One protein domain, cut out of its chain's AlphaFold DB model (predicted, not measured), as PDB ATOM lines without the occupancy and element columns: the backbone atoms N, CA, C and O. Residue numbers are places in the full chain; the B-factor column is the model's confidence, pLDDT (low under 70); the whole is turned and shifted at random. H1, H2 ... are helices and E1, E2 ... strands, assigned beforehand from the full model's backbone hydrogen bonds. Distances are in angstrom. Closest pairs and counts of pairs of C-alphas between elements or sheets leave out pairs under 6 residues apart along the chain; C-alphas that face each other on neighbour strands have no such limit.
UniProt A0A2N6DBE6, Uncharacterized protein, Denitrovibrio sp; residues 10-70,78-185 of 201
ATOM      1  N   ILE A  10      36.481  31.652 111.443       96.00
ATOM      2  CA  ILE A  10      37.788  31.969 110.845       96.00
ATOM      3  C   ILE A  10      37.797  33.397 110.270       96.00
ATOM      4  O   ILE A  10      38.780  34.114 110.432       96.00
ATOM      5  N   SER A  11      36.699  33.836 109.645       95.88
ATOM      6  CA  SER A  11      36.558  35.204 109.121       95.88
ATOM      7  C   SER A  11      36.497  36.263 110.213       95.88
ATOM      8  O   SER A  11      37.057  37.345 110.058       95.88
ATOM      9  N   LYS A  12      35.852  35.954 111.337       97.31
ATOM     10  CA  LYS A  12      35.794  36.855 112.493       97.31
ATOM     11  C   LYS A  12      37.143  36.964 113.205       97.31
ATOM     12  O   LYS A  12      37.471  38.044 113.694       97.31
ATOM     13  N   ASP A  13      37.913  35.878 113.230       97.69
ATOM     14  CA  ASP A  13      39.144  35.775 114.019       97.69
ATOM     15  C   ASP A  13      40.422  36.141 113.253       97.69
ATOM     16  O   ASP A  13      41.453  36.402 113.885       97.69
ATOM     17  N   ILE A  14      40.380  36.169 111.915       97.12
ATOM     18  CA  ILE A  14      41.533  36.537 111.086       97.12
ATOM     19  C   ILE A  14      42.071  37.922 111.483       97.12
ATOM     20  O   ILE A  14      41.312  38.846 111.766       97.12
ATOM     21  N   LYS A  15      43.399  38.053 111.497       95.69
ATOM     22  CA  LYS A  15      44.107  39.300 111.812       95.69
ATOM     23  C   LYS A  15      44.540  40.045 110.558       95.69
ATOM     24  O   LYS A  15      44.709  39.420 109.501       95.69
ATOM     25  N   LEU A  16      44.812  41.344 110.680       94.75
ATOM     26  CA  LEU A  16      45.217  42.184 109.548       94.75
ATOM     27  C   LEU A  16      46.479  41.655 108.856       94.75
ATOM     28  O   LEU A  16      46.509  41.540 107.635       94.75
ATOM     29  N   GLU A  17      47.483  41.233 109.626       93.88
ATOM     30  CA  GLU A  17      48.727  40.651 109.101       93.88
ATOM     31  C   GLU A  17      48.473  39.428 108.199       93.88
ATOM     32  O   GLU A  17      49.036  39.296 107.102       93.88
ATOM     33  N   LYS A  18      47.575  38.533 108.633       96.12
ATOM     34  CA  LYS A  18      47.212  37.343 107.861       96.12
ATOM     35  C   LYS A  18      46.451  37.731 106.597       96.12
ATOM     36  O   LYS A  18      46.770  37.204 105.533       96.12
ATOM     37  N   LEU A  19      45.500  38.661 106.693       97.19
ATOM     38  CA  LEU A  19      44.757  39.167 105.538       97.19
ATOM     39  C   LEU A  19      45.701  39.791 104.494       97.19
ATOM     40  O   LEU A  19      45.606  39.469 103.310       97.19
ATOM     41  N   VAL A  20      46.657  40.617 104.933       95.88
ATOM     42  CA  VAL A  20      47.690  41.212 104.070       95.88
ATOM     43  C   VAL A  20      48.508  40.130 103.368       95.88
ATOM     44  O   VAL A  20      48.749  40.219 102.163       95.88
ATOM     45  N   THR A  21      48.896  39.079 104.094       96.31
ATOM     46  CA  THR A  21      49.613  37.933 103.516       96.31
ATOM     47  C   THR A  21      48.785  37.233 102.434       96.31
ATOM     48  O   THR A  21      49.318  36.948 101.364       96.31
ATOM     49  N   LEU A  22      47.487  37.006 102.672       97.88
ATOM     50  CA  LEU A  22      46.587  36.358 101.707       97.88
ATOM     51  C   LEU A  22      46.354  37.202 100.447       97.88
ATOM     52  O   LEU A  22      46.326  36.666  99.337       97.88
ATOM     53  N   PHE A  23      46.217  38.522 100.588       97.81
ATOM     54  CA  PHE A  23      46.117  39.421  99.438       97.81
ATOM     55  C   PHE A  23      47.382  39.365  98.578       97.81
ATOM     56  O   PHE A  23      47.294  39.184  97.361       97.81
ATOM     57  N   LYS A  24      48.559  39.455  99.208       95.81
ATOM     58  CA  LYS A  24      49.850  39.374  98.511       95.81
ATOM     59  C   LYS A  24      50.057  38.031  97.823       95.81
ATOM     60  O   LYS A  24      50.482  38.007  96.672       95.81
ATOM     61  N   SER A  25      49.731  36.917  98.485       96.75
ATOM     62  CA  SER A  25      49.859  35.583  97.879       96.75
ATOM     63  C   SER A  25      48.939  35.395  96.671       96.75
ATOM     64  O   SER A  25      49.242  34.593  95.796       96.75
ATOM     65  N   ASN A  26      47.843  36.154  96.600       97.38
ATOM     66  CA  ASN A  26      46.942  36.199  95.450       97.38
ATOM     67  C   ASN A  26      47.291  37.317  94.439       97.38
ATOM     68  O   ASN A  26      46.504  37.610  93.538       97.38
ATOM     69  N   GLY A  27      48.472  37.934  94.556       96.25
ATOM     70  CA  GLY A  27      49.017  38.870  93.570       96.25
ATOM     71  C   GLY A  27      48.617  40.334  93.755       96.25
ATOM     72  O   GLY A  27      48.836  41.130  92.841       96.25
ATOM     73  N   ALA A  28      48.036  40.715  94.897       96.81
ATOM     74  CA  ALA A  28      47.784  42.124  95.193       96.81
ATOM     75  C   ALA A  28      49.094  42.866  95.512       96.81
ATOM     76  O   ALA A  28      49.892  42.408  96.333       96.81
ATOM     77  N   ASN A  29      49.294  44.026  94.887       94.25
ATOM     78  CA  ASN A  29      50.451  44.901  95.107       94.25
ATOM     79  C   ASN A  29      50.140  46.077  96.050       94.25
ATOM     80  O   ASN A  29      51.051  46.611  96.678       94.25
ATOM     81  N   ARG A  30      48.860  46.436  96.191       94.88
ATOM     82  CA  ARG A  30      48.350  47.453  97.117       94.88
ATOM     83  C   ARG A  30      47.116  46.920  97.822       94.88
ATOM     84  O   ARG A  30      46.384  46.105  97.257       94.88
ATOM     85  N   ILE A  31      46.880  47.373  99.047       96.56
ATOM     86  CA  ILE A  31      45.701  46.985  99.819       96.56
ATOM     87  C   ILE A  31      45.056  48.251 100.352       96.56
ATOM     88  O   ILE A  31      45.633  48.961 101.172       96.56
ATOM     89  N   ILE A  32      43.849  48.517  99.878       97.19
ATOM     90  CA  ILE A  32      43.042  49.653 100.308       97.19
ATOM     91  C   ILE A  32      41.783  49.146 100.998       97.19
ATOM     92  O   ILE A  32      41.364  48.007 100.792       97.19
ATOM     93  N   TYR A  33      41.144  49.986 101.794       98.12
ATOM     94  CA  TYR A  33      39.864  49.663 102.402       98.12
ATOM     95  C   TYR A  33      38.922  50.858 102.390       98.12
ATOM     96  O   TYR A  33      39.335  52.016 102.321       98.12
ATOM     97  N   LYS A  34      37.631  50.542 102.461       98.00
ATOM     98  CA  LYS A  34      36.536  51.489 102.644       98.00
ATOM     99  C   LYS A  34      35.670  51.010 103.800       98.00
ATOM    100  O   LYS A  34      35.201  49.870 103.807       98.00
ATOM    101  N   ARG A  35      35.396  51.905 104.744       97.88
ATOM    102  CA  ARG A  35      34.328  51.712 105.732       97.88
ATOM    103  C   ARG A  35      32.985  51.875 105.030       97.88
ATOM    104  O   ARG A  35      32.757  52.868 104.336       97.88
ATOM    105  N   LEU A  36      32.126  50.867 105.144       98.38
ATOM    106  CA  LEU A  36      30.837  50.869 104.464       98.38
ATOM    107  C   LEU A  36      29.818  51.658 105.282       98.38
ATOM    108  O   LEU A  36      29.559  51.347 106.444       98.38
ATOM    109  N   SER A  37      29.194  52.644 104.646       98.12
ATOM    110  CA  SER A  37      28.013  53.308 105.193       98.12
ATOM    111  C   SER A  37      26.787  52.378 105.133       98.12
ATOM    112  O   SER A  37      26.769  51.421 104.346       98.12
ATOM    113  N   PRO A  38      25.696  52.671 105.863       98.19
ATOM    114  CA  PRO A  38      24.448  51.907 105.754       98.19
ATOM    115  C   PRO A  38      23.880  51.819 104.323       98.19
ATOM    116  O   PRO A  38      23.181  50.868 103.968       98.19
ATOM    117  N   ASN A  39      24.186  52.799 103.466       97.56
ATOM    118  CA  ASN A  39      23.769  52.804 102.062       97.56
ATOM    119  C   ASN A  39      24.761  52.092 101.127       97.56
ATOM    120  O   ASN A  39      24.457  51.921  99.949       97.56
ATOM    121  N   ASP A  40      25.908  51.628 101.616       98.31
ATOM    122  CA  ASP A  40      26.825  50.798 100.841       98.31
ATOM    123  C   ASP A  40      26.405  49.323 100.955       98.31
ATOM    124  O   ASP A  40      26.900  48.546 101.775       98.31
ATOM    125  N   ASN A  41      25.426  48.941 100.137       98.12
ATOM    126  CA  ASN A  41      24.825  47.606 100.127       98.12
ATOM    127  C   ASN A  41      24.487  47.151  98.696       98.12
ATOM    128  O   ASN A  41      24.647  47.896  97.733       98.12
ATOM    129  N   SER A  42      24.023  45.913  98.530       96.31
ATOM    130  CA  SER A  42      23.746  45.307  97.216       96.31
ATOM    131  C   SER A  42      22.644  46.009  96.417       96.31
ATOM    132  O   SER A  42      22.672  45.971  95.187       96.31
ATOM    133  N   LYS A  43      21.706  46.689  97.087       95.56
ATOM    134  CA  LYS A  43      20.639  47.462  96.437       95.56
ATOM    135  C   LYS A  43      21.126  48.846  96.025       95.56
ATOM    136  O   LYS A  43      20.867  49.289  94.909       95.56
ATOM    137  N   ASN A  44      21.784  49.541  96.945       96.38
ATOM    138  CA  ASN A  44      22.168  50.939  96.786       96.38
ATOM    139  C   ASN A  44      23.539  51.133  96.130       96.38
ATOM    140  O   ASN A  44      23.801  52.242  95.678       96.38
ATOM    141  N   GLN A  45      24.332  50.061  96.012       97.62
ATOM    142  CA  GLN A  45      25.668  50.011  95.413       97.62
ATOM    143  C   GLN A  45      26.688  50.849  96.209       97.62
ATOM    144  O   GLN A  45      26.468  52.049  96.392       97.62
ATOM    145  N   PRO A  46      27.812  50.270  96.677       98.38
ATOM    146  CA  PRO A  46      28.821  51.038  97.389       98.38
ATOM    147  C   PRO A  46      29.299  52.261  96.602       98.38
ATOM    148  O   PRO A  46      29.621  52.149  95.417       98.38
ATOM    149  N   TYR A  47      29.327  53.424  97.251       98.25
ATOM    150  CA  TYR A  47      29.867  54.662  96.691       98.25
ATOM    151  C   TYR A  47      31.396  54.630  96.708       98.25
ATOM    152  O   TYR A  47      32.012  54.432  97.757       98.25
ATOM    153  N   MET A  48      32.001  54.845  95.545       97.88
ATOM    154  CA  MET A  48      33.439  54.692  95.335       97.88
ATOM    155  C   MET A  48      34.145  56.044  95.158       97.88
ATOM    156  O   MET A  48      35.318  56.167  95.476       97.88
ATOM    157  N   GLY A  49      33.459  57.080  94.688       96.56
ATOM    158  CA  GLY A  49      34.078  58.378  94.411       96.56
ATOM    159  C   GLY A  49      33.153  59.280  93.621       96.56
ATOM    160  O   GLY A  49      32.130  58.817  93.123       96.56
ATOM    161  N   SER A  50      33.499  60.557  93.492       95.19
ATOM    162  CA  SER A  50      32.676  61.501  92.729       95.19
ATOM    163  C   SER A  50      32.912  61.394  91.221       95.19
ATOM    164  O   SER A  50      32.040  61.722  90.419       95.19
ATOM    165  N   HIS A  51      34.078  60.890  90.814       94.88
ATOM    166  CA  HIS A  51      34.445  60.706  89.418       94.88
ATOM    167  C   HIS A  51      35.344  59.474  89.225       94.88
ATOM    168  O   HIS A  51      36.046  59.049  90.143       94.88
ATOM    169  N   LEU A  52      35.373  58.904  88.013       92.75
ATOM    170  CA  LEU A  52      36.227  57.743  87.696       92.75
ATOM    171  C   LEU A  52      37.722  58.045  87.871       92.75
ATOM    172  O   LEU A  52      38.496  57.167  88.226       92.75
ATOM    173  N   THR A  53      38.124  59.302  87.689       91.94
ATOM    174  CA  THR A  53      39.513  59.748  87.882       91.94
ATOM    175  C   THR A  53      39.971  59.667  89.336       91.94
ATOM    176  O   THR A  53      41.166  59.521  89.572       91.94
ATOM    177  N   ASN A  54      39.053  59.690  90.314       91.44
ATOM    178  CA  ASN A  54      39.391  59.436  91.719       91.44
ATOM    179  C   ASN A  54      39.785  57.974  91.972       91.44
ATOM    180  O   ASN A  54      40.282  57.657  93.046       91.44
ATOM    181  N   LEU A  55      39.537  57.088  91.006       94.00
ATOM    182  CA  LEU A  55      39.754  55.648  91.096       94.00
ATOM    183  C   LEU A  55      40.825  55.180  90.108       94.00
ATOM    184  O   LEU A  55      40.817  54.021  89.710       94.00
ATOM    185  N   SER A  56      41.756  56.058  89.718       92.19
ATOM    186  CA  SER A  56      42.846  55.735  88.780       92.19
ATOM    187  C   SER A  56      43.742  54.580  89.243       92.19
ATOM    188  O   SER A  56      44.418  53.958  88.431       92.19
ATOM    189  N   PHE A  57      43.735  54.271  90.542       91.75
ATOM    190  CA  PHE A  57      44.422  53.122  91.124       91.75
ATOM    191  C   PHE A  57      43.666  51.793  90.978       91.75
ATOM    192  O   PHE A  57      44.239  50.753  91.289       91.75
ATOM    193  N   ILE A  58      42.398  51.796  90.556       94.88
ATOM    194  CA  ILE A  58      41.627  50.574  90.308       94.88
ATOM    195  C   ILE A  58      41.783  50.192  88.832       94.88
ATOM    196  O   ILE A  58      41.388  50.974  87.965       94.88
ATOM    197  N   PRO A  59      42.296  48.992  88.515       93.69
ATOM    198  CA  PRO A  59      42.401  48.524  87.138       93.69
ATOM    199  C   PRO A  59      41.007  48.193  86.594       93.69
ATOM    200  O   PRO A  59      40.417  47.164  86.925       93.69
ATOM    201  N   THR A  60      40.457  49.075  85.766       92.62
ATOM    202  CA  THR A  60      39.186  48.840  85.075       92.62
ATOM    203  C   THR A  60      39.407  48.509  83.609       92.62
ATOM    204  O   THR A  60      40.386  48.941  83.004       92.62
ATOM    205  N   GLY A  61      38.449  47.800  83.012       88.81
ATOM    206  CA  GLY A  61      38.355  47.692  81.560       88.81
ATOM    207  C   GLY A  61      37.962  49.016  80.898       88.81
ATOM    208  O   GLY A  61      37.808  50.051  81.553       88.81
ATOM    209  N   GLU A  62      37.761  48.962  79.582       90.62
ATOM    210  CA  GLU A  62      37.336  50.117  78.793       90.62
ATOM    211  C   GLU A  62      36.016  50.710  79.298       90.62
ATOM    212  O   GLU A  62      35.079  49.997  79.674       90.62
ATOM    213  N   ILE A  63      35.948  52.041  79.278       93.06
ATOM    214  CA  ILE A  63      34.755  52.786  79.666       93.06
ATOM    215  C   ILE A  63      33.767  52.772  78.500       93.06
ATOM    216  O   ILE A  63      34.073  53.227  77.401       93.06
ATOM    217  N   GLN A  64      32.555  52.305  78.771       93.00
ATOM    218  CA  GLN A  64      31.462  52.240  77.810       93.00
ATOM    219  C   GLN A  64      30.363  53.233  78.184       93.00
ATOM    220  O   GLN A  64      29.912  53.286  79.333       93.00
ATOM    221  N   GLU A  65      29.892  54.003  77.207       91.50
ATOM    222  CA  GLU A  65      28.703  54.833  77.367       91.50
ATOM    223  C   GLU A  65      27.447  53.965  77.266       91.50
ATOM    224  O   GLU A  65      27.261  53.209  76.313       91.50
ATOM    225  N   THR A  66      26.551  54.085  78.242       86.75
ATOM    226  CA  THR A  66      25.260  53.395  78.213       86.75
ATOM    227  C   THR A  66      24.133  54.327  78.633       86.75
ATOM    228  O   THR A  66      24.320  55.285  79.387       86.75
ATOM    229  N   ARG A  67      22.919  54.035  78.164       82.88
ATOM    230  CA  ARG A  67      21.718  54.739  78.617       82.88
ATOM    231  C   ARG A  67      21.171  54.087  79.886       82.88
ATOM    232  O   ARG A  67      21.108  52.871  80.031       82.88
ATOM    233  N   SER A  68      20.777  54.924  80.826       73.12
ATOM    234  CA  SER A  68      20.071  54.580  82.044       73.12
ATOM    235  C   SER A  68      18.609  54.325  81.710       73.12
ATOM    236  O   SER A  68      17.935  55.162  81.110       73.12
ATOM    237  N   GLU A  69      18.108  53.181  82.156       72.06
ATOM    238  CA  GLU A  69      16.698  52.799  82.041       72.06
ATOM    239  C   GLU A  69      15.820  53.474  83.110       72.06
ATOM    240  O   GLU A  69      14.604  53.282  83.152       72.06
ATOM    241  N   SER A  70      16.421  54.281  83.994       68.12
ATOM    242  CA  SER A  70      15.701  54.977  85.057       68.12
ATOM    243  C   SER A  70      14.623  55.900  84.490       68.12
ATOM    244  O   SER A  70      14.896  56.824  83.721       68.12
ATOM    245  N   ARG A  78      20.558  63.483  81.342       71.62
ATOM    246  CA  ARG A  78      20.660  62.857  82.672       71.62
ATOM    247  C   ARG A  78      20.486  61.336  82.636       71.62
ATOM    248  O   ARG A  78      20.610  60.677  83.664       71.62
ATOM    249  N   LYS A  79      20.222  60.752  81.462       79.75
ATOM    250  CA  LYS A  79      20.155  59.298  81.284       79.75
ATOM    251  C   LYS A  79      21.477  58.684  80.846       79.75
ATOM    252  O   LYS A  79      21.534  57.469  80.769       79.75
ATOM    253  N   ILE A  80      22.529  59.443  80.566       87.75
ATOM    254  CA  ILE A  80      23.818  58.840  80.209       87.75
ATOM    255  C   ILE A  80      24.526  58.371  81.486       87.75
ATOM    256  O   ILE A  80      24.567  59.095  82.483       87.75
ATOM    257  N   LYS A  81      25.059  57.148  81.468       91.69
ATOM    258  CA  LYS A  81      25.945  56.605  82.503       91.69
ATOM    259  C   LYS A  81      27.150  55.947  81.839       91.69
ATOM    260  O   LYS A  81      27.024  55.355  80.765       91.69
ATOM    261  N   TYR A  82      28.291  56.006  82.504       94.38
ATOM    262  CA  TYR A  82      29.520  55.386  82.024       94.38
ATOM    263  C   TYR A  82      29.810  54.139  82.843       94.38
ATOM    264  O   TYR A  82      29.698  54.153  84.068       94.38
ATOM    265  N   LEU A  83      30.131  53.050  82.162       95.31
ATOM    266  CA  LEU A  83      30.307  51.734  82.752       95.31
ATOM    267  C   LEU A  83      31.739  51.277  82.499       95.31
ATOM    268  O   LEU A  83      32.179  51.290  81.357       95.31
ATOM    269  N   ALA A  84      32.437  50.838  83.536       96.19
ATOM    270  CA  ALA A  84      33.741  50.205  83.396       96.19
ATOM    271  C   ALA A  84      33.681  48.825  84.055       96.19
ATOM    272  O   ALA A  84      33.370  48.712  85.246       96.19
ATOM    273  N   ASN A  85      33.921  47.771  83.274       96.62
ATOM    274  CA  ASN A  85      33.967  46.413  83.809       96.62
ATOM    275  C   ASN A  85      35.158  46.267  84.758       96.62
ATOM    276  O   ASN A  85      36.205  46.884  84.553       96.62
ATOM    277  N   LEU A  86      34.980  45.459  85.798       97.19
ATOM    278  CA  LEU A  86      35.995  45.246  86.818       97.19
ATOM    279  C   LEU A  86      36.183  43.749  87.047       97.19
ATOM    280  O   LEU A  86      35.272  43.078  87.532       97.19
ATOM    281  N   GLU A  87      37.377  43.246  86.739       97.75
ATOM    282  CA  GLU A  87      37.784  41.895  87.121       97.75
ATOM    283  C   GLU A  87      37.845  41.815  88.644       97.75
ATOM    284  O   GLU A  87      38.722  42.396  89.283       97.75
ATOM    285  N   TYR A  88      36.874  41.126  89.237       98.25
ATOM    286  CA  TYR A  88      36.632  41.171  90.673       98.25
ATOM    287  C   TYR A  88      36.464  39.771  91.247       98.25
ATOM    288  O   TYR A  88      35.680  38.958  90.746       98.25
ATOM    289  N   ASN A  89      37.162  39.510  92.347       98.31
ATOM    290  CA  ASN A  89      37.074  38.255  93.080       98.31
ATOM    291  C   ASN A  89      36.803  38.529  94.552       98.31
ATOM    292  O   ASN A  89      37.495  39.330  95.166       98.31
ATOM    293  N   TRP A  90      35.847  37.823  95.139       98.44
ATOM    294  CA  TRP A  90      35.774  37.705  96.589       98.44
ATOM    295  C   TRP A  90      36.825  36.722  97.080       98.44
ATOM    296  O   TRP A  90      37.058  35.705  96.434       98.44
ATOM    297  N   MET A  91      37.430  37.006  98.222       98.25
ATOM    298  CA  MET A  91      38.351  36.120  98.915       98.25
ATOM    299  C   MET A  91      37.733  35.699 100.242       98.25
ATOM    300  O   MET A  91      37.146  36.528 100.937       98.25
ATOM    301  N   ASP A  92      37.853  34.423 100.591       97.19
ATOM    302  CA  ASP A  92      37.527  33.958 101.939       97.19
ATOM    303  C   ASP A  92      38.737  34.030 102.884       97.19
ATOM    304  O   ASP A  92      39.848  34.404 102.509       97.19
ATOM    305  N   SER A  93      38.531  33.654 104.141       96.44
ATOM    306  CA  SER A  93      39.552  33.724 105.195       96.44
ATOM    307  C   SER A  93      40.690  32.706 105.033       96.44
ATOM    308  O   SER A  93      41.656  32.745 105.793       96.44
ATOM    309  N   GLU A  94      40.592  31.806 104.053       95.88
ATOM    310  CA  GLU A  94      41.629  30.836 103.692       95.88
ATOM    311  C   GLU A  94      42.393  31.265 102.426       95.88
ATOM    312  O   GLU A  94      43.369  30.623 102.040       95.88
ATOM    313  N   GLY A  95      41.986  32.371 101.793       96.88
ATOM    314  CA  GLY A  95      42.605  32.903 100.583       96.88
ATOM    315  C   GLY A  95      42.037  32.339  99.283       96.88
ATOM    316  O   GLY A  95      42.601  32.618  98.224       96.88
ATOM    317  N   ARG A  96      40.944  31.561  99.324       97.50
ATOM    318  CA  ARG A  96      40.290  31.049  98.110       97.50
ATOM    319  C   ARG A  96      39.518  32.168  97.426       97.50
ATOM    320  O   ARG A  96      38.813  32.933  98.081       97.50
ATOM    321  N   LEU A  97      39.626  32.224  96.099       97.88
ATOM    322  CA  LEU A  97      39.005  33.257  95.277       97.88
ATOM    323  C   LEU A  97      37.703  32.779  94.627       97.88
ATOM    324  O   LEU A  97      37.622  31.682  94.074       97.88
ATOM    325  N   PHE A  98      36.703  33.655  94.624       98.00
ATOM    326  CA  PHE A  98      35.389  33.441  94.033       98.00
ATOM    327  C   PHE A  98      35.060  34.590  93.081       98.00
ATOM    328  O   PHE A  98      34.894  35.736  93.503       98.00
ATOM    329  N   LYS A  99      34.938  34.286  91.787       97.62
ATOM    330  CA  LYS A  99      34.668  35.295  90.756       97.62
ATOM    331  C   LYS A  99      33.321  35.991  90.965       97.62
ATOM    332  O   LYS A  99      32.306  35.335  91.209       97.62
ATOM    333  N   ALA A 100      33.321  37.306  90.766       97.50
ATOM    334  CA  ALA A 100      32.134  38.144  90.643       97.50
ATOM    335  C   ALA A 100      32.043  38.711  89.215       97.50
ATOM    336  O   ALA A 100      32.367  39.879  88.985       97.50
ATOM    337  N   PRO A 101      31.619  37.894  88.231       97.00
ATOM    338  CA  PRO A 101      31.826  38.177  86.805       97.00
ATOM    339  C   PRO A 101      31.033  39.376  86.272       97.00
ATOM    340  O   PRO A 101      31.292  39.853  85.178       97.00
ATOM    341  N   ASN A 102      30.048  39.868  87.025       97.25
ATOM    342  CA  ASN A 102      29.194  40.978  86.604       97.25
ATOM    343  C   ASN A 102      29.580  42.315  87.252       97.25
ATOM    344  O   ASN A 102      28.798  43.277  87.172       97.25
ATOM    345  N   THR A 103      30.738  42.366  87.917       98.31
ATOM    346  CA  THR A 103      31.198  43.543  88.653       98.31
ATOM    347  C   THR A 103      31.601  44.668  87.715       98.31
ATOM    348  O   THR A 103      32.247  44.463  86.689       98.31
ATOM    349  N   LYS A 104      31.190  45.879  88.072       97.50
ATOM    350  CA  LYS A 104      31.425  47.088  87.291       97.50
ATOM    351  C   LYS A 104      31.397  48.321  88.174       97.50
ATOM    352  O   LYS A 104      30.640  48.376  89.149       97.50
ATOM    353  N   LEU A 105      32.170  49.320  87.780       97.88
ATOM    354  CA  LEU A 105      32.010  50.687  88.247       97.88
ATOM    355  C   LEU A 105      31.045  51.411  87.312       97.88
ATOM    356  O   LEU A 105      31.169  51.326  86.090       97.88
ATOM    357  N   ILE A 106      30.060  52.093  87.887       96.62
ATOM    358  CA  ILE A 106      29.091  52.890  87.138       96.62
ATOM    359  C   ILE A 106      29.219  54.337  87.583       96.62
ATOM    360  O   ILE A 106      28.936  54.646  88.739       96.62
ATOM    361  N   TYR A 107      29.622  55.209  86.666       96.12
ATOM    362  CA  TYR A 107      29.622  56.648  86.870       96.12
ATOM    363  C   TYR A 107      28.300  57.247  86.392       96.12
ATOM    364  O   TYR A 107      27.885  57.042  85.246       96.12
ATOM    365  N   TYR A 108      27.648  57.993  87.280       92.81
ATOM    366  CA  TYR A 108      26.422  58.737  87.024       92.81
ATOM    367  C   TYR A 108      26.732  60.242  87.033       92.81
ATOM    368  O   TYR A 108      26.693  60.862  88.098       92.81
ATOM    369  N   PRO A 109      26.975  60.865  85.863       89.50
ATOM    370  CA  PRO A 109      27.274  62.296  85.768       89.50
ATOM    371  C   PRO A 109      26.190  63.204  86.360       89.50
ATOM    372  O   PRO A 109      26.471  64.322  86.771       89.50
ATOM    373  N   GLN A 110      24.939  62.732  86.406       85.25
ATOM    374  CA  GLN A 110      23.814  63.469  86.990       85.25
ATOM    375  C   GLN A 110      23.916  63.664  88.517       85.25
ATOM    376  O   GLN A 110      23.277  64.574  89.038       85.25
ATOM    377  N   TYR A 111      24.675  62.817  89.222       86.75
ATOM    378  CA  TYR A 111      24.837  62.847  90.685       86.75
ATOM    379  C   TYR A 111      26.306  62.921  91.112       86.75
ATOM    380  O   TYR A 111      26.616  62.615  92.258       86.75
ATOM    381  N   PRO A 112      27.172  63.412  90.213       88.62
ATOM    382  CA  PRO A 112      28.608  63.101  90.142       88.62
ATOM    383  C   PRO A 112      29.065  62.000  91.114       88.62
ATOM    384  O   PRO A 112      29.678  62.278  92.140       88.62
ATOM    385  N   GLU A 113      28.708  60.746  90.817       95.19
ATOM    386  CA  GLU A 113      29.028  59.605  91.681       95.19
ATOM    387  C   GLU A 113      29.441  58.367  90.888       95.19
ATOM    388  O   GLU A 113      28.880  58.066  89.832       95.19
ATOM    389  N   VAL A 114      30.376  57.601  91.441       97.38
ATOM    390  CA  VAL A 114      30.784  56.280  90.970       97.38
ATOM    391  C   VAL A 114      30.315  55.230  91.967       97.38
ATOM    392  O   VAL A 114      30.560  55.342  93.171       97.38
ATOM    393  N   ARG A 115      29.657  54.188  91.465       97.88
ATOM    394  CA  ARG A 115      29.055  53.115  92.262       97.88
ATOM    395  C   ARG A 115      29.605  51.749  91.862       97.88
ATOM    396  O   ARG A 115      29.713  51.456  90.671       97.88
ATOM    397  N   LEU A 116      29.896  50.894  92.843       98.44
ATOM    398  CA  LEU A 116      30.255  49.491  92.626       98.44
ATOM    399  C   LEU A 116      28.986  48.646  92.476       98.44
ATOM    400  O   LEU A 116      28.219  48.467  93.422       98.44
ATOM    401  N   SER A 117      28.758  48.096  91.288       97.44
ATOM    402  CA  SER A 117      27.553  47.334  90.962       97.44
ATOM    403  C   SER A 117      27.894  45.921  90.498       97.44
ATOM    404  O   SER A 117      28.960  45.673  89.949       97.44
ATOM    405  N   GLY A 118      26.962  44.980  90.683       97.19
ATOM    406  CA  GLY A 118      27.086  43.605  90.182       97.19
ATOM    407  C   GLY A 118      28.073  42.710  90.940       97.19
ATOM    408  O   GLY A 118      28.243  41.559  90.559       97.19
ATOM    409  N   PHE A 119      28.642  43.193  92.047       97.06
ATOM    410  CA  PHE A 119      29.656  42.501  92.851       97.06
ATOM    411  C   PHE A 119      29.180  41.214  93.551       97.06
ATOM    412  O   PHE A 119      29.997  40.480  94.088       97.06
ATOM    413  N   LEU A 120      27.878  40.904  93.554       96.25
ATOM    414  CA  LEU A 120      27.333  39.607  94.003       96.25
ATOM    415  C   LEU A 120      26.656  38.812  92.877       96.25
ATOM    416  O   LEU A 120      26.273  37.655  93.068       96.25
ATOM    417  N   LEU A 121      26.468  39.426  91.707       94.75
ATOM    418  CA  LEU A 121      25.688  38.838  90.629       94.75
ATOM    419  C   LEU A 121      26.526  37.790  89.888       94.75
ATOM    420  O   LEU A 121      27.576  38.092  89.322       94.75
ATOM    421  N   GLY A 122      26.042  36.548  89.881       93.06
ATOM    422  CA  GLY A 122      26.762  35.407  89.309       93.06
ATOM    423  C   GLY A 122      27.843  34.820  90.222       93.06
ATOM    424  O   GLY A 122      28.512  33.876  89.818       93.06
ATOM    425  N   CYS A 123      28.001  35.325  91.453       93.25
ATOM    426  CA  CYS A 123      28.970  34.777  92.400       93.25
ATOM    427  C   CYS A 123      28.526  33.413  92.938       93.25
ATOM    428  O   CYS A 123      27.343  33.180  93.224       93.25
ATOM    429  N   SER A 124      29.499  32.535  93.175       93.75
ATOM    430  CA  SER A 124      29.295  31.226  93.800       93.75
ATOM    431  C   SER A 124      29.262  31.269  95.332       93.75
ATOM    432  O   SER A 124      29.103  30.220  95.938       93.75
ATOM    433  N   ILE A 125      29.325  32.450  95.959       93.31
ATOM    434  CA  ILE A 125      29.284  32.638  97.421       93.31
ATOM    435  C   ILE A 125      27.886  33.000  97.938       93.31
ATOM    436  O   ILE A 125      27.059  33.566  97.215       93.31
ATOM    437  N   GLY A 126      27.628  32.685  99.203       91.25
ATOM    438  CA  GLY A 126      26.521  33.222  99.984       91.25
ATOM    439  C   GLY A 126      26.996  34.449 100.757       91.25
ATOM    440  O   GLY A 126      27.988  34.380 101.473       91.25
ATOM    441  N   SER A 127      26.296  35.576 100.627       88.94
ATOM    442  CA  SER A 127      26.661  36.820 101.320       88.94
ATOM    443  C   SER A 127      26.233  36.865 102.792       88.94
ATOM    444  O   SER A 127      26.491  37.865 103.453       88.94
ATOM    445  N   GLY A 128      25.519  35.851 103.299       90.88
ATOM    446  CA  GLY A 128      25.041  35.805 104.690       90.88
ATOM    447  C   GLY A 128      24.155  36.990 105.104       90.88
ATOM    448  O   GLY A 128      24.018  37.264 106.284       90.88
ATOM    449  N   GLY A 129      23.601  37.747 104.149       94.88
ATOM    450  CA  GLY A 129      22.837  38.968 104.432       94.88
ATOM    451  C   GLY A 129      23.678  40.231 104.676       94.88
ATOM    452  O   GLY A 129      23.113  41.322 104.713       94.88
ATOM    453  N   TRP A 130      25.014  40.148 104.729       97.00
ATOM    454  CA  TRP A 130      25.923  41.275 105.043       97.00
ATOM    455  C   TRP A 130      25.990  42.391 104.001       97.00
ATOM    456  O   TRP A 130      26.508  43.477 104.255       97.00
ATOM    457  N   MET A 131      25.425  42.140 102.824       96.69
ATOM    458  CA  MET A 131      25.216  43.148 101.785       96.69
ATOM    459  C   MET A 131      23.732  43.315 101.445       96.69
ATOM    460  O   MET A 131      23.405  44.085 100.545       96.69
ATOM    461  N   ASP A 132      22.828  42.607 102.118       96.94
ATOM    462  CA  ASP A 132      21.385  42.754 101.933       96.94
ATOM    463  C   ASP A 132      20.856  43.830 102.894       96.94
ATOM    464  O   ASP A 132      20.911  43.631 104.108       96.94
ATOM    465  N   PRO A 133      20.337  44.970 102.402       96.88
ATOM    466  CA  PRO A 133      19.840  46.042 103.265       96.88
ATOM    467  C   PRO A 133      18.653  45.658 104.161       96.88
ATOM    468  O   PRO A 133      18.298  46.461 105.022       96.88
ATOM    469  N   MET A 134      18.013  44.508 103.935       97.50
ATOM    470  CA  MET A 134      16.918  43.995 104.765       97.50
ATOM    471  C   MET A 134      17.394  43.057 105.883       97.50
ATOM    472  O   MET A 134      16.569  42.630 106.685       97.50
ATOM    473  N   VAL A 135      18.688  42.717 105.919       96.69
ATOM    474  CA  VAL A 135      19.272  41.795 106.904       96.69
ATOM    475  C   VAL A 135      20.402  42.483 107.676       96.69
ATOM    476  O   VAL A 135      20.141  43.021 108.741       96.69
ATOM    477  N   HIS A 136      21.619  42.525 107.121       97.75
ATOM    478  CA  HIS A 136      22.811  43.105 107.767       97.75
ATOM    479  C   HIS A 136      23.512  44.168 106.908       97.75
ATOM    480  O   HIS A 136      24.499  44.786 107.300       97.75
ATOM    481  N   GLY A 137      23.027  44.411 105.691       97.25
ATOM    482  CA  GLY A 137      23.623  45.355 104.748       97.25
ATOM    483  C   GLY A 137      23.505  46.821 105.159       97.25
ATOM    484  O   GLY A 137      24.013  47.675 104.437       97.25
ATOM    485  N   ARG A 138      22.829  47.131 106.270       98.38
ATOM    486  CA  ARG A 138      22.784  48.477 106.862       98.38
ATOM    487  C   ARG A 138      23.618  48.602 108.130       98.38
ATOM    488  O   ARG A 138      23.761  49.720 108.612       98.38
ATOM    489  N   ASP A 139      24.183  47.503 108.616       98.31
ATOM    490  CA  ASP A 139      24.924  47.479 109.870       98.31
ATOM    491  C   ASP A 139      26.186  48.339 109.731       98.31
ATOM    492  O   ASP A 139      26.876  48.320 108.702       98.31
ATOM    493  N   GLU A 140      26.469  49.137 110.751       97.44
ATOM    494  CA  GLU A 140      27.667  49.970 110.814       97.44
ATOM    495  C   GLU A 140      28.873  49.143 111.272       97.44
ATOM    496  O   GLU A 140      28.722  48.085 111.873       97.44
ATOM    497  N   GLY A 141      30.089  49.596 110.955       96.94
ATOM    498  CA  GLY A 141      31.323  48.875 111.306       96.94
ATOM    499  C   GLY A 141      31.755  47.801 110.299       96.94
ATOM    500  O   GLY A 141      32.769  47.136 110.508       96.94
ATOM    501  N   ARG A 142      31.038  47.652 109.178       98.25
ATOM    502  CA  ARG A 142      31.485  46.843 108.031       98.25
ATOM    503  C   ARG A 142      32.675  47.513 107.338       98.25
ATOM    504  O   ARG A 142      32.619  48.698 106.998       98.25
ATOM    505  N   VAL A 143      33.717  46.738 107.051       98.44
ATOM    506  CA  VAL A 143      34.915  47.210 106.341       98.44
ATOM    507  C   VAL A 143      35.149  46.349 105.109       98.44
ATOM    508  O   VAL A 143      35.316  45.134 105.207       98.44
ATOM    509  N   LEU A 144      35.158  46.983 103.937       98.62
ATOM    510  CA  LEU A 144      35.434  46.325 102.669       98.62
ATOM    511  C   LEU A 144      36.874  46.606 102.248       98.62
ATOM    512  O   LEU A 144      37.233  47.746 101.953       98.62
ATOM    513  N   PHE A 145      37.681  45.554 102.218       98.56
ATOM    514  CA  PHE A 145      39.065  45.581 101.770       98.56
ATOM    515  C   PHE A 145      39.150  45.242 100.291       98.56
ATOM    516  O   PHE A 145      38.401  44.395  99.799       98.56
ATOM    517  N   PHE A 146      40.121  45.847  99.618       98.50
ATOM    518  CA  PHE A 146      40.445  45.624  98.222       98.50
ATOM    519  C   PHE A 146      41.954  45.421  98.072       98.50
ATOM    520  O   PHE A 146      42.743  46.335  98.306       98.50
ATOM    521  N   GLY A 147      42.354  44.228  97.649       98.19
ATOM    522  CA  GLY A 147      43.681  43.959  97.117       98.19
ATOM    523  C   GLY A 147      43.718  44.322  95.640       98.19
ATOM    524  O   GLY A 147      43.026  43.699  94.830       98.19
ATOM    525  N   ILE A 148      44.513  45.326  95.290       97.69
ATOM    526  CA  ILE A 148      44.666  45.810  93.921       97.69
ATOM    527  C   ILE A 148      45.732  44.975  93.215       97.69
ATOM    528  O   ILE A 148      46.862  44.867  93.694       97.69
ATOM    529  N   LYS A 149      45.365  44.375  92.083       95.50
ATOM    530  CA  LYS A 149      46.279  43.683  91.166       95.50
ATOM    531  C   LYS A 149      46.548  44.567  89.948       95.50
ATOM    532  O   LYS A 149      45.964  45.632  89.805       95.50
ATOM    533  N   ASN A 150      47.391  44.102  89.031       93.06
ATOM    534  CA  ASN A 150      47.589  44.788  87.749       93.06
ATOM    535  C   ASN A 150      46.346  44.723  86.845       93.06
ATOM    536  O   ASN A 150      46.124  45.615  86.038       93.06
ATOM    537  N   ASP A 151      45.553  43.659  86.970       93.25
ATOM    538  CA  ASP A 151      44.483  43.291  86.038       93.25
ATOM    539  C   ASP A 151      43.114  43.140  86.711       93.25
ATOM    540  O   ASP A 151      42.172  42.663  86.089       93.25
ATOM    541  N   GLY A 152      42.991  43.487  87.993       96.94
ATOM    542  CA  GLY A 152      41.739  43.337  88.720       96.94
ATOM    543  C   GLY A 152      41.857  43.593  90.213       96.94
ATOM    544  O   GLY A 152      42.851  44.116  90.717       96.94
ATOM    545  N   VAL A 153      40.818  43.191  90.931       98.38
ATOM    546  CA  VAL A 153      40.641  43.445  92.355       98.38
ATOM    547  C   VAL A 153      40.233  42.163  93.070       98.38
ATOM    548  O   VAL A 153      39.410  41.379  92.589       98.38
ATOM    549  N   ILE A 154      40.817  41.951  94.240       98.56
ATOM    550  CA  ILE A 154      40.387  40.946  95.207       98.56
ATOM    551  C   ILE A 154      39.704  41.690  96.344       98.56
ATOM    552  O   ILE A 154      40.210  42.717  96.775       98.56
ATOM    553  N   ALA A 155      38.592  41.185  96.858       98.56
ATOM    554  CA  ALA A 155      37.855  41.827  97.927       98.56
ATOM    555  C   ALA A 155      37.598  40.902  99.106       98.56
ATOM    556  O   ALA A 155      37.341  39.711  98.937       98.56
ATOM    557  N   PHE A 156      37.612  41.485 100.299       98.56
ATOM    558  CA  PHE A 156      37.308  40.803 101.550       98.56
ATOM    559  C   PHE A 156      36.422  41.712 102.403       98.56
ATOM    560  O   PHE A 156      36.708  42.902 102.533       98.56
ATOM    561  N   LEU A 157      35.346  41.172 102.977       98.44
ATOM    562  CA  LEU A 157      34.453  41.920 103.860       98.44
ATOM    563  C   LEU A 157      34.696  41.495 105.308       98.44
ATOM    564  O   LEU A 157      34.383  40.364 105.674       98.44
ATOM    565  N   ALA A 158      35.196  42.416 106.127       98.25
ATOM    566  CA  ALA A 158      35.143  42.272 107.573       98.25
ATOM    567  C   ALA A 158      33.794  42.792 108.077       98.25
ATOM    568  O   ALA A 158      33.387  43.920 107.781       98.25
ATOM    569  N   ILE A 159      33.097  41.949 108.829       97.75
ATOM    570  CA  ILE A 159      31.831  42.298 109.471       97.75
ATOM    571  C   ILE A 159      32.092  43.067 110.782       97.75
ATOM    572  O   ILE A 159      33.230  43.059 111.276       97.75
ATOM    573  N   PRO A 160      31.071  43.729 111.355       97.69
ATOM    574  CA  PRO A 160      31.192  44.407 112.641       97.69
ATOM    575  C   PRO A 160      31.689  43.443 113.723       97.69
ATOM    576  O   PRO A 160      31.461  42.235 113.645       97.69
ATOM    577  N   ASP A 161      32.423  43.975 114.698       95.00
ATOM    578  CA  ASP A 161      32.984  43.214 115.824       95.00
ATOM    579  C   ASP A 161      33.863  41.998 115.456       95.00
ATOM    580  O   ASP A 161      34.104  41.114 116.286       95.00
ATOM    581  N   SER A 162      34.407  41.950 114.240       97.50
ATOM    582  CA  SER A 162      35.511  41.052 113.891       97.50
ATOM    583  C   SER A 162      36.848  41.600 114.403       97.50
ATOM    584  O   SER A 162      36.978  42.782 114.730       97.50
ATOM    585  N   ASN A 163      37.874  40.750 114.476       97.00
ATOM    586  CA  ASN A 163      39.231  41.200 114.796       97.00
ATOM    587  C   ASN A 163      39.707  42.256 113.794       97.00
ATOM    588  O   ASN A 163      40.170  43.314 114.206       97.00
ATOM    589  N   LEU A 164      39.475  42.029 112.497       95.75
ATOM    590  CA  LEU A 164      39.808  42.990 111.446       95.75
ATOM    591  C   LEU A 164      39.113  44.343 111.603       95.75
ATOM    592  O   LEU A 164      39.771  45.369 111.447       95.75
ATOM    593  N   SER A 165      37.804  44.378 111.885       95.75
ATOM    594  CA  SER A 165      37.104  45.662 112.026       95.75
ATOM    595  C   SER A 165      37.632  46.457 113.226       95.75
ATOM    596  O   SER A 165      37.824  47.666 113.108       95.75
ATOM    597  N   ARG A 166      37.965  45.780 114.335       95.62
ATOM    598  CA  ARG A 166      38.626  46.391 115.502       95.62
ATOM    599  C   ARG A 166      40.053  46.856 115.215       95.62
ATOM    600  O   ARG A 166      40.423  47.946 115.637       95.62
ATOM    601  N   GLU A 167      40.854  46.059 114.510       94.44
ATOM    602  CA  GLU A 167      42.226  46.432 114.132       94.44
ATOM    603  C   GLU A 167      42.230  47.677 113.236       94.44
ATOM    604  O   GLU A 167      43.030  48.588 113.451       94.44
ATOM    605  N   ILE A 168      41.300  47.761 112.280       93.62
ATOM    606  CA  ILE A 168      41.136  48.954 111.443       93.62
ATOM    607  C   ILE A 168      40.631  50.150 112.247       93.62
ATOM    608  O   ILE A 168      41.083  51.259 111.993       93.62
ATOM    609  N   GLU A 169      39.758  49.962 113.239       91.44
ATOM    610  CA  GLU A 169      39.388  51.037 114.173       91.44
ATOM    611  C   GLU A 169      40.589  51.578 114.945       91.44
ATOM    612  O   GLU A 169      40.781  52.790 115.011       91.44
ATOM    613  N   ALA A 170      41.439  50.690 115.456       88.81
ATOM    614  CA  ALA A 170      42.602  51.071 116.247       88.81
ATOM    615  C   ALA A 170      43.730  51.727 115.426       88.81
ATOM    616  O   ALA A 170      44.515  52.484 115.987       88.81
ATOM    617  N   THR A 171      43.823  51.436 114.123       86.38
ATOM    618  CA  THR A 171      44.929  51.877 113.245       86.38
ATOM    619  C   THR A 171      44.502  52.883 112.173       86.38
ATOM    620  O   THR A 171      45.308  53.278 111.334       86.38
ATOM    621  N   ASP A 172      43.241  53.333 112.178       81.81
ATOM    622  CA  ASP A 172      42.668  54.147 111.095       81.81
ATOM    623  C   ASP A 172      43.429  55.460 110.846       81.81
ATOM    624  O   ASP A 172      43.473  55.950 109.715       81.81
ATOM    625  N   VAL A 173      44.013  56.031 111.904       77.88
ATOM    626  CA  VAL A 173      44.785  57.285 111.876       77.88
ATOM    627  C   VAL A 173      46.184  57.124 111.282       77.88
ATOM    628  O   VAL A 173      46.760  58.111 110.833       77.88
ATOM    629  N   ASP A 174      46.710  55.899 111.258       81.56
ATOM    630  CA  ASP A 174      48.053  55.591 110.760       81.56
ATOM    631  C   ASP A 174      48.048  55.215 109.265       81.56
ATOM    632  O   ASP A 174      49.102  55.144 108.630       81.56
ATOM    633  N   ASN A 175      46.865  54.980 108.685       85.69
ATOM    634  CA  ASN A 175      46.693  54.621 107.278       85.69
ATOM    635  C   ASN A 175      46.620  55.858 106.370       85.69
ATOM    636  O   ASN A 175      46.092  56.905 106.749       85.69
ATOM    637  N   ILE A 176      47.104  55.723 105.132       89.31
ATOM    638  CA  ILE A 176      47.142  56.831 104.164       89.31
ATOM    639  C   ILE A 176      45.742  57.077 103.613       89.31
ATOM    640  O   ILE A 176      45.147  56.176 103.028       89.31
ATOM    641  N   ASP A 177      45.240  58.305 103.722       92.94
ATOM    642  CA  ASP A 177      44.029  58.716 103.014       92.94
ATOM    643  C   ASP A 177      44.322  58.962 101.525       92.94
ATOM    644  O   ASP A 177      45.168  59.787 101.175       92.94
ATOM    645  N   LEU A 178      43.631  58.235 100.645       91.94
ATOM    646  CA  LEU A 178      43.779  58.369  99.194       91.94
ATOM    647  C   LEU A 178      42.754  59.327  98.580       91.94
ATOM    648  O   LEU A 178      43.045  59.973  97.574       91.94
ATOM    649  N   THR A 179      41.525  59.353  99.105       91.56
ATOM    650  CA  THR A 179      40.381  60.005  98.432       91.56
ATOM    651  C   THR A 179      39.314  60.566  99.377       91.56
ATOM    652  O   THR A 179      38.254  60.988  98.910       91.56
ATOM    653  N   GLY A 180      39.519  60.503 100.693       92.19
ATOM    654  CA  GLY A 180      38.491  60.712 101.720       92.19
ATOM    655  C   GLY A 180      37.490  59.553 101.843       92.19
ATOM    656  O   GLY A 180      36.603  59.581 102.692       92.19
ATOM    657  N   ILE A 181      37.601  58.534 100.983       94.56
ATOM    658  CA  ILE A 181      36.723  57.351 100.939       94.56
ATOM    659  C   ILE A 181      37.542  56.082 101.140       94.56
ATOM    660  O   ILE A 181      37.114  55.166 101.846       94.56
ATOM    661  N   PHE A 182      38.693  56.028 100.472       96.88
ATOM    662  CA  PHE A 182      39.631  54.925 100.543       96.88
ATOM    663  C   PHE A 182      40.836  55.314 101.367       96.88
ATOM    664  O   PHE A 182      41.437  56.363 101.140       96.88
ATOM    665  N   LYS A 183      41.218  54.403 102.254       96.06
ATOM    666  CA  LYS A 183      42.507  54.436 102.925       96.06
ATOM    667  C   LYS A 183      43.367  53.278 102.451       96.06
ATOM    668  O   LYS A 183      42.847  52.201 102.157       96.06
ATOM    669  N   GLU A 184      44.666  53.498 102.356       95.25
ATOM    670  CA  GLU A 184      45.653  52.481 102.015       95.25
ATOM    671  C   GLU A 184      46.364  51.988 103.267       95.25
ATOM    672  O   GLU A 184      46.843  52.782 104.081       95.25
ATOM    673  N   ILE A 185      46.436  50.664 103.403       91.88
ATOM    674  CA  ILE A 185      47.205  50.025 104.463       91.88
ATOM    675  C   ILE A 185      48.669  50.112 104.071       91.88
ATOM    676  O   ILE A 185      49.100  49.523 103.075       91.88
TER     677      ILE A 185
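What this domain is: This is residues 10 to 70 and 78 to 185 of the 201 residues of an uncharacterized protein of Denitrovibrio sp (UniProt A0A2N6DBE6). Two strongly twisted five-stranded sheets, one after the other along the longest axis, make two lobes, joined where E4 runs on into E5 at 54 degrees. One sheet, E1 E9 E10 E5 E6, mixed, has H2 and H4 over one face; the other, E2 E8 E7 E4 E3, all antiparallel, has the short H3 on it. The 169 printed residues hold H1 H2 E1 E2 H3 E3 E4 E5 E6 E7 E8 E9 E10 H4 in chain order, a mixed class of helices and strands, with under half of the residues in named elements. The whole is compact, with a radius of gyration of the C-alphas of 15.3 A and spans of 45 by 35 by 33 A.

Where its parts are: In the first sheet E1 is residues 30 to 35, 17.0 A, E9 143 to 148, 15.9 A, E10 153 to 158, 16.2 A, E5 88 to 91 and E6 97 to 99. In the second, E2 is 47 to 49, E8 113 to 117, 12.4 A, E7 104 to 108, 12.7 A, E4 80 to 85, 16.4 A, and E3 63 to 67, 13.2 A. H1 is 10 to 13, beginning at C-alpha 10 (37.788, 31.969, 110.845); H2 is 16 to 25, 14.2 A; H3 is 52 to 55; H4 is 163 to 171, 12.2 A, ending at C-alpha 171 (44.929, 51.877, 113.245).

How they stand to each other: E9 is antiparallel to E1, with N 32 and O 146 2.9 A apart, and forms a hairpin with E10, with N 145 and O 156 at 2.8 A. E10 and E5 are parallel, with N 91 and O 155 at 2.8 A. Hairpin E5 and E6 has N 90 and O 98 at 2.8 A. H2 lies over E9 at a height over the sheet of 9.0 A, with the C-alphas of Phe 23 and Gly 147 closest at 5.6 A. H4, on the same face, has a height over the sheet of 9.5 A. H1 touches H4, closest at the C-alphas of Asp 13 and Asn 163, 5.5 A. In the second sheet the neighbours are antiparallel, with these backbone pairs within hydrogen-bond range: N 48 and O 114 of E2 and E8 at 2.8 A, N 106 and O 115 of the hairpin E7 and E8 at 2.9 A, N 84 and O 105 of E4 and E7 at 2.9 A, and N 66 and O 81 of E3 and E4 at 2.9 A. H3 is on this sheet, over none of its strands. Every O i to N i+4 pair is within hydrogen-bond range in H2 and H4; H1 and H3 are too short for one.

The domain as a whole: The C-alphas of Asp 13 and Arg 78, the two farthest apart, are 45.4 A apart. Residues 71 to 77 are cut out, with 9.6 A between C-alphas 70 and 78. The links E1 to E2 and E8 to E9 are long. Mean pLDDT of the printed part is 94.5; residue 70 alone is under 70.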